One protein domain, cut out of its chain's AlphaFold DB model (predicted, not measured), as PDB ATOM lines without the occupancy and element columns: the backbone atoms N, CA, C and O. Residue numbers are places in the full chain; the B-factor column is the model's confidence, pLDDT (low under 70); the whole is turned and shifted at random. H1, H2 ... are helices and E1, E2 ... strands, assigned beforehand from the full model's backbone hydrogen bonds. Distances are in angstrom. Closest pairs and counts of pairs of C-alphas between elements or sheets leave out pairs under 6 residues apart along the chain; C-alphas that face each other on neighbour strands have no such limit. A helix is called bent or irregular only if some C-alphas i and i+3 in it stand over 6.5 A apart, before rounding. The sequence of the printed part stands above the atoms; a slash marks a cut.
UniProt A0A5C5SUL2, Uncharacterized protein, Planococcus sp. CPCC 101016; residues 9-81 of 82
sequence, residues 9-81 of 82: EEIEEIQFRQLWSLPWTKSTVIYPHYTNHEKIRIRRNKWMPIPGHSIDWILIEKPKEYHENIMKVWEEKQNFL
ATOM      1  N   GLU A   9      30.800  -7.597 -30.945       91.56
ATOM      2  CA  GLU A   9      32.229  -7.739 -31.227       91.56
ATOM      3  C   GLU A   9      32.530  -8.660 -32.420       91.56
ATOM      4  O   GLU A   9      33.642  -8.676 -32.938       91.56
ATOM      5  N   GLU A  10      31.550  -9.455 -32.866       92.12
ATOM      6  CA  GLU A  10      31.698 -10.318 -34.040       92.12
ATOM      7  C   GLU A  10      31.348  -9.588 -35.347       92.12
ATOM      8  O   GLU A  10      31.610 -10.140 -36.417       92.12
ATOM      9  N   ILE A  11      30.731  -8.401 -35.272       93.25
ATOM     10  CA  ILE A  11      30.225  -7.636 -36.419       93.25
ATOM     11  C   ILE A  11      31.358  -6.834 -37.058       93.25
ATOM     12  O   ILE A  11      32.049  -6.083 -36.383       93.25
ATOM     13  N   GLU A  12      31.500  -6.977 -38.372       93.75
ATOM     14  CA  GLU A  12      32.424  -6.198 -39.202       93.75
ATOM     15  C   GLU A  12      31.708  -5.019 -39.865       93.75
ATOM     16  O   GLU A  12      32.239  -3.917 -39.930       93.75
ATOM     17  N   GLU A  13      30.476  -5.236 -40.334       94.81
ATOM     18  CA  GLU A  13      29.728  -4.221 -41.066       94.81
ATOM     19  C   GLU A  13      28.218  -4.356 -40.842       94.81
ATOM     20  O   GLU A  13      27.670  -5.460 -40.762       94.81
ATOM     21  N   ILE A  14      27.516  -3.222 -40.801       95.75
ATOM     22  CA  ILE A  14      26.054  -3.163 -40.842       95.75
ATOM     23  C   ILE A  14      25.633  -2.254 -42.000       95.75
ATOM     24  O   ILE A  14      25.991  -1.082 -42.047       95.75
ATOM     25  N   GLN A  15      24.825  -2.778 -42.921       95.19
ATOM     26  CA  GLN A  15      24.361  -2.061 -44.108       95.19
ATOM     27  C   GLN A  15      22.841  -1.916 -44.130       95.19
ATOM     28  O   GLN A  15      22.102  -2.857 -43.834       95.19
ATOM     29  N   PHE A  16      22.354  -0.766 -44.592       95.00
ATOM     30  CA  PHE A  16      20.961  -0.615 -44.999       95.00
ATOM     31  C   PHE A  16      20.800  -0.994 -46.469       95.00
ATOM     32  O   PHE A  16      21.386  -0.370 -47.352       95.00
ATOM     33  N   ARG A  17      19.977  -2.005 -46.749       91.06
ATOM     34  CA  ARG A  17      19.651  -2.430 -48.111       91.06
ATOM     35  C   ARG A  17      18.182  -2.202 -48.413       91.06
ATOM     36  O   ARG A  17      17.308  -2.452 -47.590       91.06
ATOM     37  N   GLN A  18      17.923  -1.753 -49.631       87.50
ATOM     38  CA  GLN A  18      16.594  -1.670 -50.210       87.50
ATOM     39  C   GLN A  18      16.634  -2.411 -51.538       87.50
ATOM     40  O   GLN A  18      17.501  -2.142 -52.373       87.50
ATOM     41  N   LEU A  19      15.722  -3.360 -51.727       80.50
ATOM     42  CA  LEU A  19      15.647  -4.087 -52.985       80.50
ATOM     43  C   LEU A  19      14.981  -3.192 -54.034       80.50
ATOM     44  O   LEU A  19      13.863  -2.722 -53.830       80.50
ATOM     45  N   TRP A  20      15.651  -2.964 -55.166       75.69
ATOM     46  CA  TRP A  20      15.133  -2.087 -56.225       75.69
ATOM     47  C   TRP A  20      13.773  -2.558 -56.759       75.69
ATOM     48  O   TRP A  20      12.887  -1.749 -57.018       75.69
ATOM     49  N   SER A  21      13.589  -3.873 -56.894       80.38
ATOM     50  CA  SER A  21      12.354  -4.479 -57.403       80.38
ATOM     51  C   SER A  21      11.185  -4.440 -56.416       80.38
ATOM     52  O   SER A  21      10.045  -4.632 -56.828       80.38
ATOM     53  N   LEU A  22      11.441  -4.199 -55.126       81.44
ATOM     54  CA  LEU A  22      10.434  -4.249 -54.067       81.44
ATOM     55  C   LEU A  22      10.662  -3.083 -53.087       81.44
ATOM     56  O   LEU A  22      11.267  -3.273 -52.029       81.44
ATOM     57  N   PRO A  23      10.169  -1.867 -53.393       74.31
ATOM     58  CA  PRO A  23      10.451  -0.657 -52.609       74.31
ATOM     59  C   PRO A  23       9.990  -0.714 -51.144       74.31
ATOM     60  O   PRO A  23      10.534  -0.001 -50.297       74.31
ATOM     61  N   TRP A  24       9.002  -1.562 -50.845       78.44
ATOM     62  CA  TRP A  24       8.504  -1.848 -49.493       78.44
ATOM     63  C   TRP A  24       9.371  -2.850 -48.719       78.44
ATOM     64  O   TRP A  24       9.135  -3.067 -47.531       78.44
ATOM     65  N   THR A  25      10.367  -3.457 -49.370       83.94
ATOM     66  CA  THR A  25      11.347  -4.342 -48.738       83.94
ATOM     67  C   THR A  25      12.632  -3.571 -48.487       83.94
ATOM     68  O   THR A  25      13.422  -3.251 -49.381       83.94
ATOM     69  N   LYS A  26      12.810  -3.221 -47.224       91.88
ATOM     70  CA  LYS A  26      14.031  -2.623 -46.704       91.88
ATOM     71  C   LYS A  26      14.559  -3.560 -45.638       91.88
ATOM     72  O   LYS A  26      13.779  -4.215 -44.958       91.88
ATOM     73  N   SER A  27      15.867  -3.637 -45.497       92.88
ATOM     74  CA  SER A  27      16.498  -4.554 -44.559       92.88
ATOM     75  C   SER A  27      17.770  -3.948 -44.006       92.88
ATOM     76  O   SER A  27      18.535  -3.328 -44.743       92.88
ATOM     77  N   THR A  28      18.034  -4.190 -42.734       95.12
ATOM     78  CA  THR A  28      19.363  -3.997 -42.162       95.12
ATOM     79  C   THR A  28      20.100  -5.323 -42.235       95.12
ATOM     80  O   THR A  28      19.633  -6.318 -41.687       95.12
ATOM     81  N   VAL A  29      21.227  -5.351 -42.938       93.69
ATOM     82  CA  VAL A  29      22.067  -6.538 -43.094       93.69
ATOM     83  C   VAL A  29      23.296  -6.386 -42.216       93.69
ATOM     84  O   VAL A  29      23.986  -5.379 -42.282       93.69
ATOM     85  N   ILE A  30      23.545  -7.389 -41.387       93.88
ATOM     86  CA  ILE A  30      24.646  -7.469 -40.439       93.88
ATOM     87  C   ILE A  30      25.623  -8.509 -40.973       93.88
ATOM     88  O   ILE A  30      25.264  -9.681 -41.140       93.88
ATOM     89  N   TYR A  31      26.848  -8.079 -41.228       93.19
ATOM     90  CA  TYR A  31      27.942  -8.916 -41.686       93.19
ATOM     91  C   TYR A  31      28.903  -9.163 -40.522       93.19
ATOM     92  O   TYR A  31      29.583  -8.241 -40.074       93.19
ATOM     93  N   PRO A  32      28.949 -10.394 -39.988       92.69
ATOM     94  CA  PRO A  32      29.994 -10.782 -39.062       92.69
ATOM     95  C   PRO A  32      31.323 -10.955 -39.796       92.69
ATOM     96  O   PRO A  32      31.342 -11.417 -40.942       92.69
ATOM     97  N   HIS A  33      32.427 -10.680 -39.104       92.44
ATOM     98  CA  HIS A  33      33.767 -10.925 -39.629       92.44
ATOM     99  C   HIS A  33      33.951 -12.411 -39.973       92.44
ATOM    100  O   HIS A  33      33.505 -13.293 -39.228       92.44
ATOM    101  N   TYR A  34      34.620 -12.710 -41.091       89.75
ATOM    102  CA  TYR A  34      34.699 -14.074 -41.640       89.75
ATOM    103  C   TYR A  34      35.273 -15.115 -40.669       89.75
ATOM    104  O   TYR A  34      34.842 -16.270 -40.649       89.75
ATOM    105  N   THR A  35      36.184 -14.701 -39.788       92.00
ATOM    106  CA  THR A  35      36.777 -15.568 -38.755       92.00
ATOM    107  C   THR A  35      35.768 -16.052 -37.706       92.00
ATOM    108  O   THR A  35      36.028 -17.036 -37.010       92.00
ATOM    109  N   ASN A  36      34.607 -15.400 -37.588       91.19
ATOM    110  CA  ASN A  36      33.563 -15.746 -36.626       91.19
ATOM    111  C   ASN A  36      32.437 -16.600 -37.229       91.19
ATOM    112  O   ASN A  36      31.616 -17.130 -36.480       91.19
ATOM    113  N   HIS A  37      32.397 -16.798 -38.554       88.31
ATOM    114  CA  HIS A  37      31.294 -17.503 -39.228       88.31
ATOM    115  C   HIS A  37      31.085 -18.921 -38.698       88.31
ATOM    116  O   HIS A  37      29.954 -19.315 -38.415       88.31
ATOM    117  N   GLU A  38      32.167 -19.668 -38.482       88.06
ATOM    118  CA  GLU A  38      32.087 -21.042 -37.985       88.06
ATOM    119  C   GLU A  38      31.627 -21.105 -36.521       88.06
ATOM    120  O   GLU A  38      30.773 -21.920 -36.162       88.06
ATOM    121  N   LYS A  39      32.108 -20.180 -35.678       89.38
ATOM    122  CA  LYS A  39      31.672 -20.055 -34.276       89.38
ATOM    123  C   LYS A  39      30.172 -19.760 -34.197       89.38
ATOM    124  O   LYS A  39      29.444 -20.401 -33.436       89.38
ATOM    125  N   ILE A  40      29.701 -18.832 -35.030       88.31
ATOM    126  CA  ILE A  40      28.287 -18.470 -35.152       88.31
ATOM    127  C   ILE A  40      27.465 -19.671 -35.639       88.31
ATOM    128  O   ILE A  40      26.409 -19.963 -35.072       88.31
ATOM    129  N   ARG A  41      27.944 -20.400 -36.656       86.69
ATOM    130  CA  ARG A  41      27.284 -21.598 -37.202       86.69
ATOM    131  C   ARG A  41      27.074 -22.664 -36.128       86.69
ATOM    132  O   ARG A  41      25.949 -23.146 -35.967       86.69
ATOM    133  N   ILE A  42      28.126 -22.985 -35.371       88.12
ATOM    134  CA  ILE A  42      28.088 -23.951 -34.263       88.12
ATOM    135  C   ILE A  42      27.100 -23.483 -33.187       88.12
ATOM    136  O   ILE A  42      26.219 -24.247 -32.794       88.12
ATOM    137  N   ARG A  43      27.165 -22.209 -32.769       88.00
ATOM    138  CA  ARG A  43      26.267 -21.635 -31.747       88.00
ATOM    139  C   ARG A  43      24.793 -21.690 -32.154       88.00
ATOM    140  O   ARG A  43      23.927 -21.922 -31.313       88.00
ATOM    141  N   ARG A  44      24.494 -21.471 -33.437       83.44
ATOM    142  CA  ARG A  44      23.124 -21.516 -33.974       83.44
ATOM    143  C   ARG A  44      22.641 -22.935 -34.281       83.44
ATOM    144  O   ARG A  44      21.441 -23.097 -34.494       83.44
ATOM    145  N   ASN A  45      23.541 -23.921 -34.328       83.62
ATOM    146  CA  ASN A  45      23.282 -25.285 -34.797       83.62
ATOM    147  C   ASN A  45      22.494 -25.317 -36.122       83.62
ATOM    148  O   ASN A  45      21.529 -26.064 -36.289       83.62
ATOM    149  N   LYS A  46      22.856 -24.426 -37.053       80.38
ATOM    150  CA  LYS A  46      22.166 -24.262 -38.334       80.38
ATOM    151  C   LYS A  46      23.187 -24.066 -39.442       80.38
ATOM    152  O   LYS A  46      24.102 -23.260 -39.303       80.38
ATOM    153  N   TRP A  47      23.006 -24.776 -40.551       79.00
ATOM    154  CA  TRP A  47      23.780 -24.527 -41.761       79.00
ATOM    155  C   TRP A  47      23.419 -23.151 -42.339       79.00
ATOM    156  O   TRP A  47      22.239 -22.825 -42.491       79.00
ATOM    157  N   MET A  48      24.435 -22.331 -42.614       75.25
ATOM    158  CA  MET A  48      24.279 -20.986 -43.164       75.25
ATOM    159  C   MET A  48      25.188 -20.843 -44.388       75.25
ATOM    160  O   MET A  48      26.395 -20.709 -44.216       75.25
ATOM    161  N   PRO A  49      24.636 -20.882 -45.611       70.50
ATOM    162  CA  PRO A  49      25.426 -20.675 -46.824       70.50
ATOM    163  C   PRO A  49      25.838 -19.216 -47.006       70.50
ATOM    164  O   PRO A  49      26.800 -18.927 -47.706       70.50
ATOM    165  N   ILE A  50      25.072 -18.300 -46.410       73.94
ATOM    166  CA  ILE A  50      25.253 -16.862 -46.549       73.94
ATOM    167  C   ILE A  50      25.731 -16.329 -45.196       73.94
ATOM    168  O   ILE A  50      25.074 -16.593 -44.183       73.94
ATOM    169  N   PRO A  51      26.846 -15.586 -45.165       73.00
ATOM    170  CA  PRO A  51      27.418 -15.087 -43.921       73.00
ATOM    171  C   PRO A  51      26.622 -13.932 -43.305       73.00
ATOM    172  O   PRO A  51      26.721 -13.684 -42.109       73.00
ATOM    173  N   GLY A  52      25.823 -13.227 -44.113       84.38
ATOM    174  CA  GLY A  52      25.022 -12.086 -43.684       84.38
ATOM    175  C   GLY A  52      23.744 -12.479 -42.939       84.38
ATOM    176  O   GLY A  52      23.056 -13.442 -43.281       84.38
ATOM    177  N   HIS A  53      23.400 -11.679 -41.937       87.94
ATOM    178  CA  HIS A  53      22.169 -11.784 -41.162       87.94
ATOM    179  C   HIS A  53      21.275 -10.587 -41.480       87.94
ATOM    180  O   HIS A  53      21.735  -9.459 -41.376       87.94
ATOM    181  N   SER A  54      20.007 -10.797 -41.833       89.38
ATOM    182  CA  SER A  54      19.086  -9.692 -42.123       89.38
ATOM    183  C   SER A  54      18.058  -9.470 -41.015       89.38
ATOM    184  O   SER A  54      17.589 -10.407 -40.360       89.38
ATOM    185  N   ILE A  55      17.716  -8.198 -40.821       91.12
ATOM    186  CA  ILE A  55      16.500  -7.735 -40.161       91.12
ATOM    187  C   ILE A  55      15.648  -7.105 -41.255       91.12
ATOM    188  O   ILE A  55      16.020  -6.069 -41.808       91.12
ATOM    189  N   ASP A  56      14.534  -7.750 -41.580       91.00
ATOM    190  CA  ASP A  56      13.663  -7.321 -42.667       91.00
ATOM    191  C   ASP A  56      12.590  -6.365 -42.135       91.00
ATOM    192  O   ASP A  56      11.781  -6.707 -41.272       91.00
ATOM    193  N   TRP A  57      12.572  -5.152 -42.676       91.69
ATOM    194  CA  TRP A  57      11.635  -4.086 -42.339       91.69
ATOM    195  C   TRP A  57      10.478  -4.047 -43.340       91.69
ATOM    196  O   TRP A  57      10.313  -3.092 -44.102       91.69
ATOM    197  N   ILE A  58       9.688  -5.117 -43.375       88.38
ATOM    198  CA  ILE A  58       8.553  -5.243 -44.297       88.38
ATOM    199  C   ILE A  58       7.382  -4.402 -43.784       88.38
ATOM    200  O   ILE A  58       6.929  -4.601 -42.660       88.38
ATOM    201  N   LEU A  59       6.881  -3.481 -44.617       85.62
ATOM    202  CA  LEU A  59       5.742  -2.597 -44.302       85.62
ATOM    203  C   LEU A  59       5.946  -1.711 -43.057       85.62
ATOM    204  O   LEU A  59       4.990  -1.180 -42.501       85.62
ATOM    205  N   ILE A  60       7.195  -1.516 -42.636       89.00
ATOM    206  CA  ILE A  60       7.550  -0.583 -41.567       89.00
ATOM    207  C   ILE A  60       7.650   0.827 -42.150       89.00
ATOM    208  O   ILE A  60       8.281   1.029 -43.188       89.00
ATOM    209  N   GLU A  61       7.064   1.810 -41.466       88.19
ATOM    210  CA  GLU A  61       7.007   3.200 -41.940       88.19
ATOM    211  C   GLU A  61       8.383   3.879 -41.967       88.19
ATOM    212  O   GLU A  61       8.753   4.515 -42.956       88.19
ATOM    213  N   LYS A  62       9.176   3.713 -40.897       91.94
ATOM    214  CA  LYS A  62      10.466   4.404 -40.704       91.94
ATOM    215  C   LYS A  62      11.666   3.454 -40.551       91.94
ATOM    216  O   LYS A  62      12.402   3.519 -39.574       91.94
ATOM    217  N   PRO A  63      11.930   2.575 -41.526       92.75
ATOM    218  CA  PRO A  63      12.978   1.551 -41.439       92.75
ATOM    219  C   PRO A  63      14.397   2.128 -41.366       92.75
ATOM    220  O   PRO A  63      15.285   1.497 -40.801       92.75
ATOM    221  N   LYS A  64      14.615   3.332 -41.913       92.94
ATOM    222  CA  LYS A  64      15.896   4.040 -41.791       92.94
ATOM    223  C   LYS A  64      16.176   4.464 -40.348       92.94
ATOM    224  O   LYS A  64      17.284   4.256 -39.884       92.94
ATOM    225  N   GLU A  65      15.165   4.945 -39.625       95.81
ATOM    226  CA  GLU A  65      15.299   5.334 -38.213       95.81
ATOM    227  C   GLU A  65      15.676   4.124 -37.342       95.81
ATOM    228  O   GLU A  65      16.573   4.200 -36.508       95.81
ATOM    229  N   TYR A  66      15.063   2.962 -37.591       94.50
ATOM    230  CA  TYR A  66      15.447   1.721 -36.911       94.50
ATOM    231  C   TYR A  66      16.879   1.291 -37.232       94.50
ATOM    232  O   TYR A  66      17.609   0.878 -36.335       94.50
ATOM    233  N   HIS A  67      17.297   1.403 -38.493       95.75
ATOM    234  CA  HIS A  67      18.679   1.139 -38.875       95.75
ATOM    235  C   HIS A  67      19.663   2.091 -38.182       95.75
ATOM    236  O   HIS A  67      20.657   1.627 -37.632       95.75
ATOM    237  N   GLU A  68      19.378   3.391 -38.151       97.12
ATOM    238  CA  GLU A  68      20.205   4.394 -37.470       97.12
ATOM    239  C   GLU A  68      20.311   4.115 -35.968       97.12
ATOM    240  O   GLU A  68      21.391   4.218 -35.392       97.12
ATOM    241  N   ASN A  69      19.220   3.691 -35.328       96.50
ATOM    242  CA  ASN A  69      19.247   3.286 -33.924       96.50
ATOM    243  C   ASN A  69      20.127   2.046 -33.696       96.50
ATOM    244  O   ASN A  69      20.837   1.981 -32.698       96.50
ATOM    245  N   ILE A  70      20.134   1.084 -34.628       95.44
ATOM    246  CA  ILE A  70      21.059  -0.061 -34.574       95.44
ATOM    247  C   ILE A  70      22.510   0.409 -34.712       95.44
ATOM    248  O   ILE A  70      23.358  -0.056 -33.956       95.44
ATOM    249  N   MET A  71      22.789   1.331 -35.641       96.38
ATOM    250  CA  MET A  71      24.133   1.888 -35.832       96.38
ATOM    251  C   MET A  71      24.638   2.586 -34.567       96.38
ATOM    252  O   MET A  71      25.749   2.296 -34.141       96.38
ATOM    253  N   LYS A  72      23.806   3.413 -33.917       96.31
ATOM    254  CA  LYS A  72      24.154   4.082 -32.649       96.31
ATOM    255  C   LYS A  72      24.511   3.086 -31.550       96.31
ATOM    256  O   LYS A  72      25.541   3.220 -30.905       96.31
ATOM    257  N   VAL A  73      23.688   2.053 -31.365       94.69
ATOM    258  CA  VAL A  73      23.960   1.015 -30.359       94.69
ATOM    259  C   VAL A  73      25.241   0.252 -30.692       94.69
ATOM    260  O   VAL A  73      26.001  -0.090 -29.790       94.69
ATOM    261  N   TRP A  74      25.496  -0.038 -31.967       94.12
ATOM    262  CA  TRP A  74      26.725  -0.716 -32.368       94.12
ATOM    263  C   TRP A  74      27.962   0.153 -32.116       94.12
ATOM    264  O   TRP A  74      28.922  -0.346 -31.534       94.12
ATOM    265  N   GLU A  75      27.910   1.440 -32.461       93.50
ATOM    266  CA  GLU A  75      28.963   2.423 -32.187       93.50
ATOM    267  C   GLU A  75      29.247   2.545 -30.684       93.50
ATOM    268  O   GLU A  75      30.394   2.416 -30.263       93.50
ATOM    269  N   GLU A  76      28.203   2.672 -29.856       94.19
ATOM    270  CA  GLU A  76      28.340   2.644 -28.397       94.19
ATOM    271  C   GLU A  76      29.084   1.384 -27.941       94.19
ATOM    272  O   GLU A  76      29.997   1.470 -27.126       94.19
ATOM    273  N   LYS A  77      28.737   0.210 -28.485       91.81
ATOM    274  CA  LYS A  77      29.396  -1.055 -28.133       91.81
ATOM    275  C   LYS A  77      30.849  -1.135 -28.585       91.81
ATOM    276  O   LYS A  77      31.622  -1.743 -27.855       91.81
ATOM    277  N   GLN A  78      31.217  -0.550 -29.724       87.62
ATOM    278  CA  GLN A  78      32.620  -0.498 -30.152       87.62
ATOM    279  C   GLN A  78      33.445   0.408 -29.233       87.62
ATOM    280  O   GLN A  78      34.506  -0.005 -28.783       87.62
ATOM    281  N   ASN A  79      32.905   1.562 -28.835       81.81
ATOM    282  CA  ASN A  79      33.587   2.483 -27.917       81.81
ATOM    283  C   ASN A  79      33.801   1.901 -26.505       81.81
ATOM    284  O   ASN A  79      34.654   2.380 -25.771       81.81
ATOM    285  N   PHE A  80      33.023   0.892 -26.093       74.81
ATOM    286  CA  PHE A  80      33.250   0.156 -24.837       74.81
ATOM    287  C   PHE A  80      34.316  -0.948 -24.948       74.81
ATOM    288  O   PHE A  80      34.671  -1.538 -23.927       74.81
ATOM    289  N   LEU A  81      34.753  -1.292 -26.163       60.28
ATOM    290  CA  LEU A  81      35.748  -2.336 -26.430       60.28
ATOM    291  C   LEU A  81      37.152  -1.767 -26.705       60.28
ATOM    292  O   LEU A  81      38.105  -2.549 -26.715       60.28
TER     293      LEU A  81
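What this domain is: This is residues 9 to 81 of the 82 residues of an uncharacterized protein of Planococcus sp. CPCC 101016 (UniProt A0A5C5SUL2). A narrow antiparallel sheet of three strands forms a wall, and the long helix H2 runs along one face of it, over E1 and E2, in two layers, with helix on one face of the sheet. The short helix H1 sits beyond the end of E2 and only grazes the sheet, and the chain returns from it through residues 45 to 52 to the edge strand E3. The printed part has 73 residues with two named helices and three named strands, in the order E1, E2, H1, E3, H2 along the chain; the sheet's order is E1, E2, E3. The class is mixed, helices and strands. The whole is only just loose, close to compact, with a radius of gyration of the C-alphas of 13.6 A, and its outline is flat, spanning 34 by 31 by 17 A.

Where its parts are: E1 is residues 11 to 18, 20.3 A long, with C-alpha 11 at (30.225, -7.636, -36.419). E2, residues 25 to 32, is 22.0 A long. H1, residues 34 to 44, measures 15.8 A and is irregular: C-alphas 35 and 38 are 7.2 A apart. E3 is residues 53 to 58, 15.4 A long, with C-alpha 53 at (22.169, -11.784, -41.162). H2, residues 63 to 79, is 24.7 A long and ends with C-alpha 79 at (33.587, 2.483, -27.917).

How they stand to each other: E1 and E2 form a hairpin, antiparallel with 166 degrees between their directions; N 15 and O 29 are 2.8 A apart, within hydrogen-bond range, as are N 29 and O 15 at 2.8 A. E2, the inner strand, is also antiparallel to E3, at 165 degrees, with N 30 and O 53 within hydrogen-bond range at 2.7 A. H1 only grazes the sheet, with its residues 34 to 40. H2 is on the sheet at a height of 9.8 A over it, over E1 and E2, and runs along the strands, at 10 degrees to E1 on the local plane. The closest C-alphas of E2 and H2 are those of Thr 28 and His 67, 6.1 A apart; those of E1 and H2 are Phe 16 and His 67, 6.8 A. H1 and H2 are apart. In H2 every O i to N i+4 pair is within hydrogen-bond range; in H1, 5 of 7 are.

The domain as a whole: The two C-alphas farthest apart are those of Ser 21 and Phe 80, at 39.0 A. The printed part has no cut. The links E2 to H1 and E3 to H2 are tight, the links E1 to E2 and H1 to E3 are short, and no link is long. The mean pLDDT of the printed part is 88.3, and residue 81 is the one printed residue under 70.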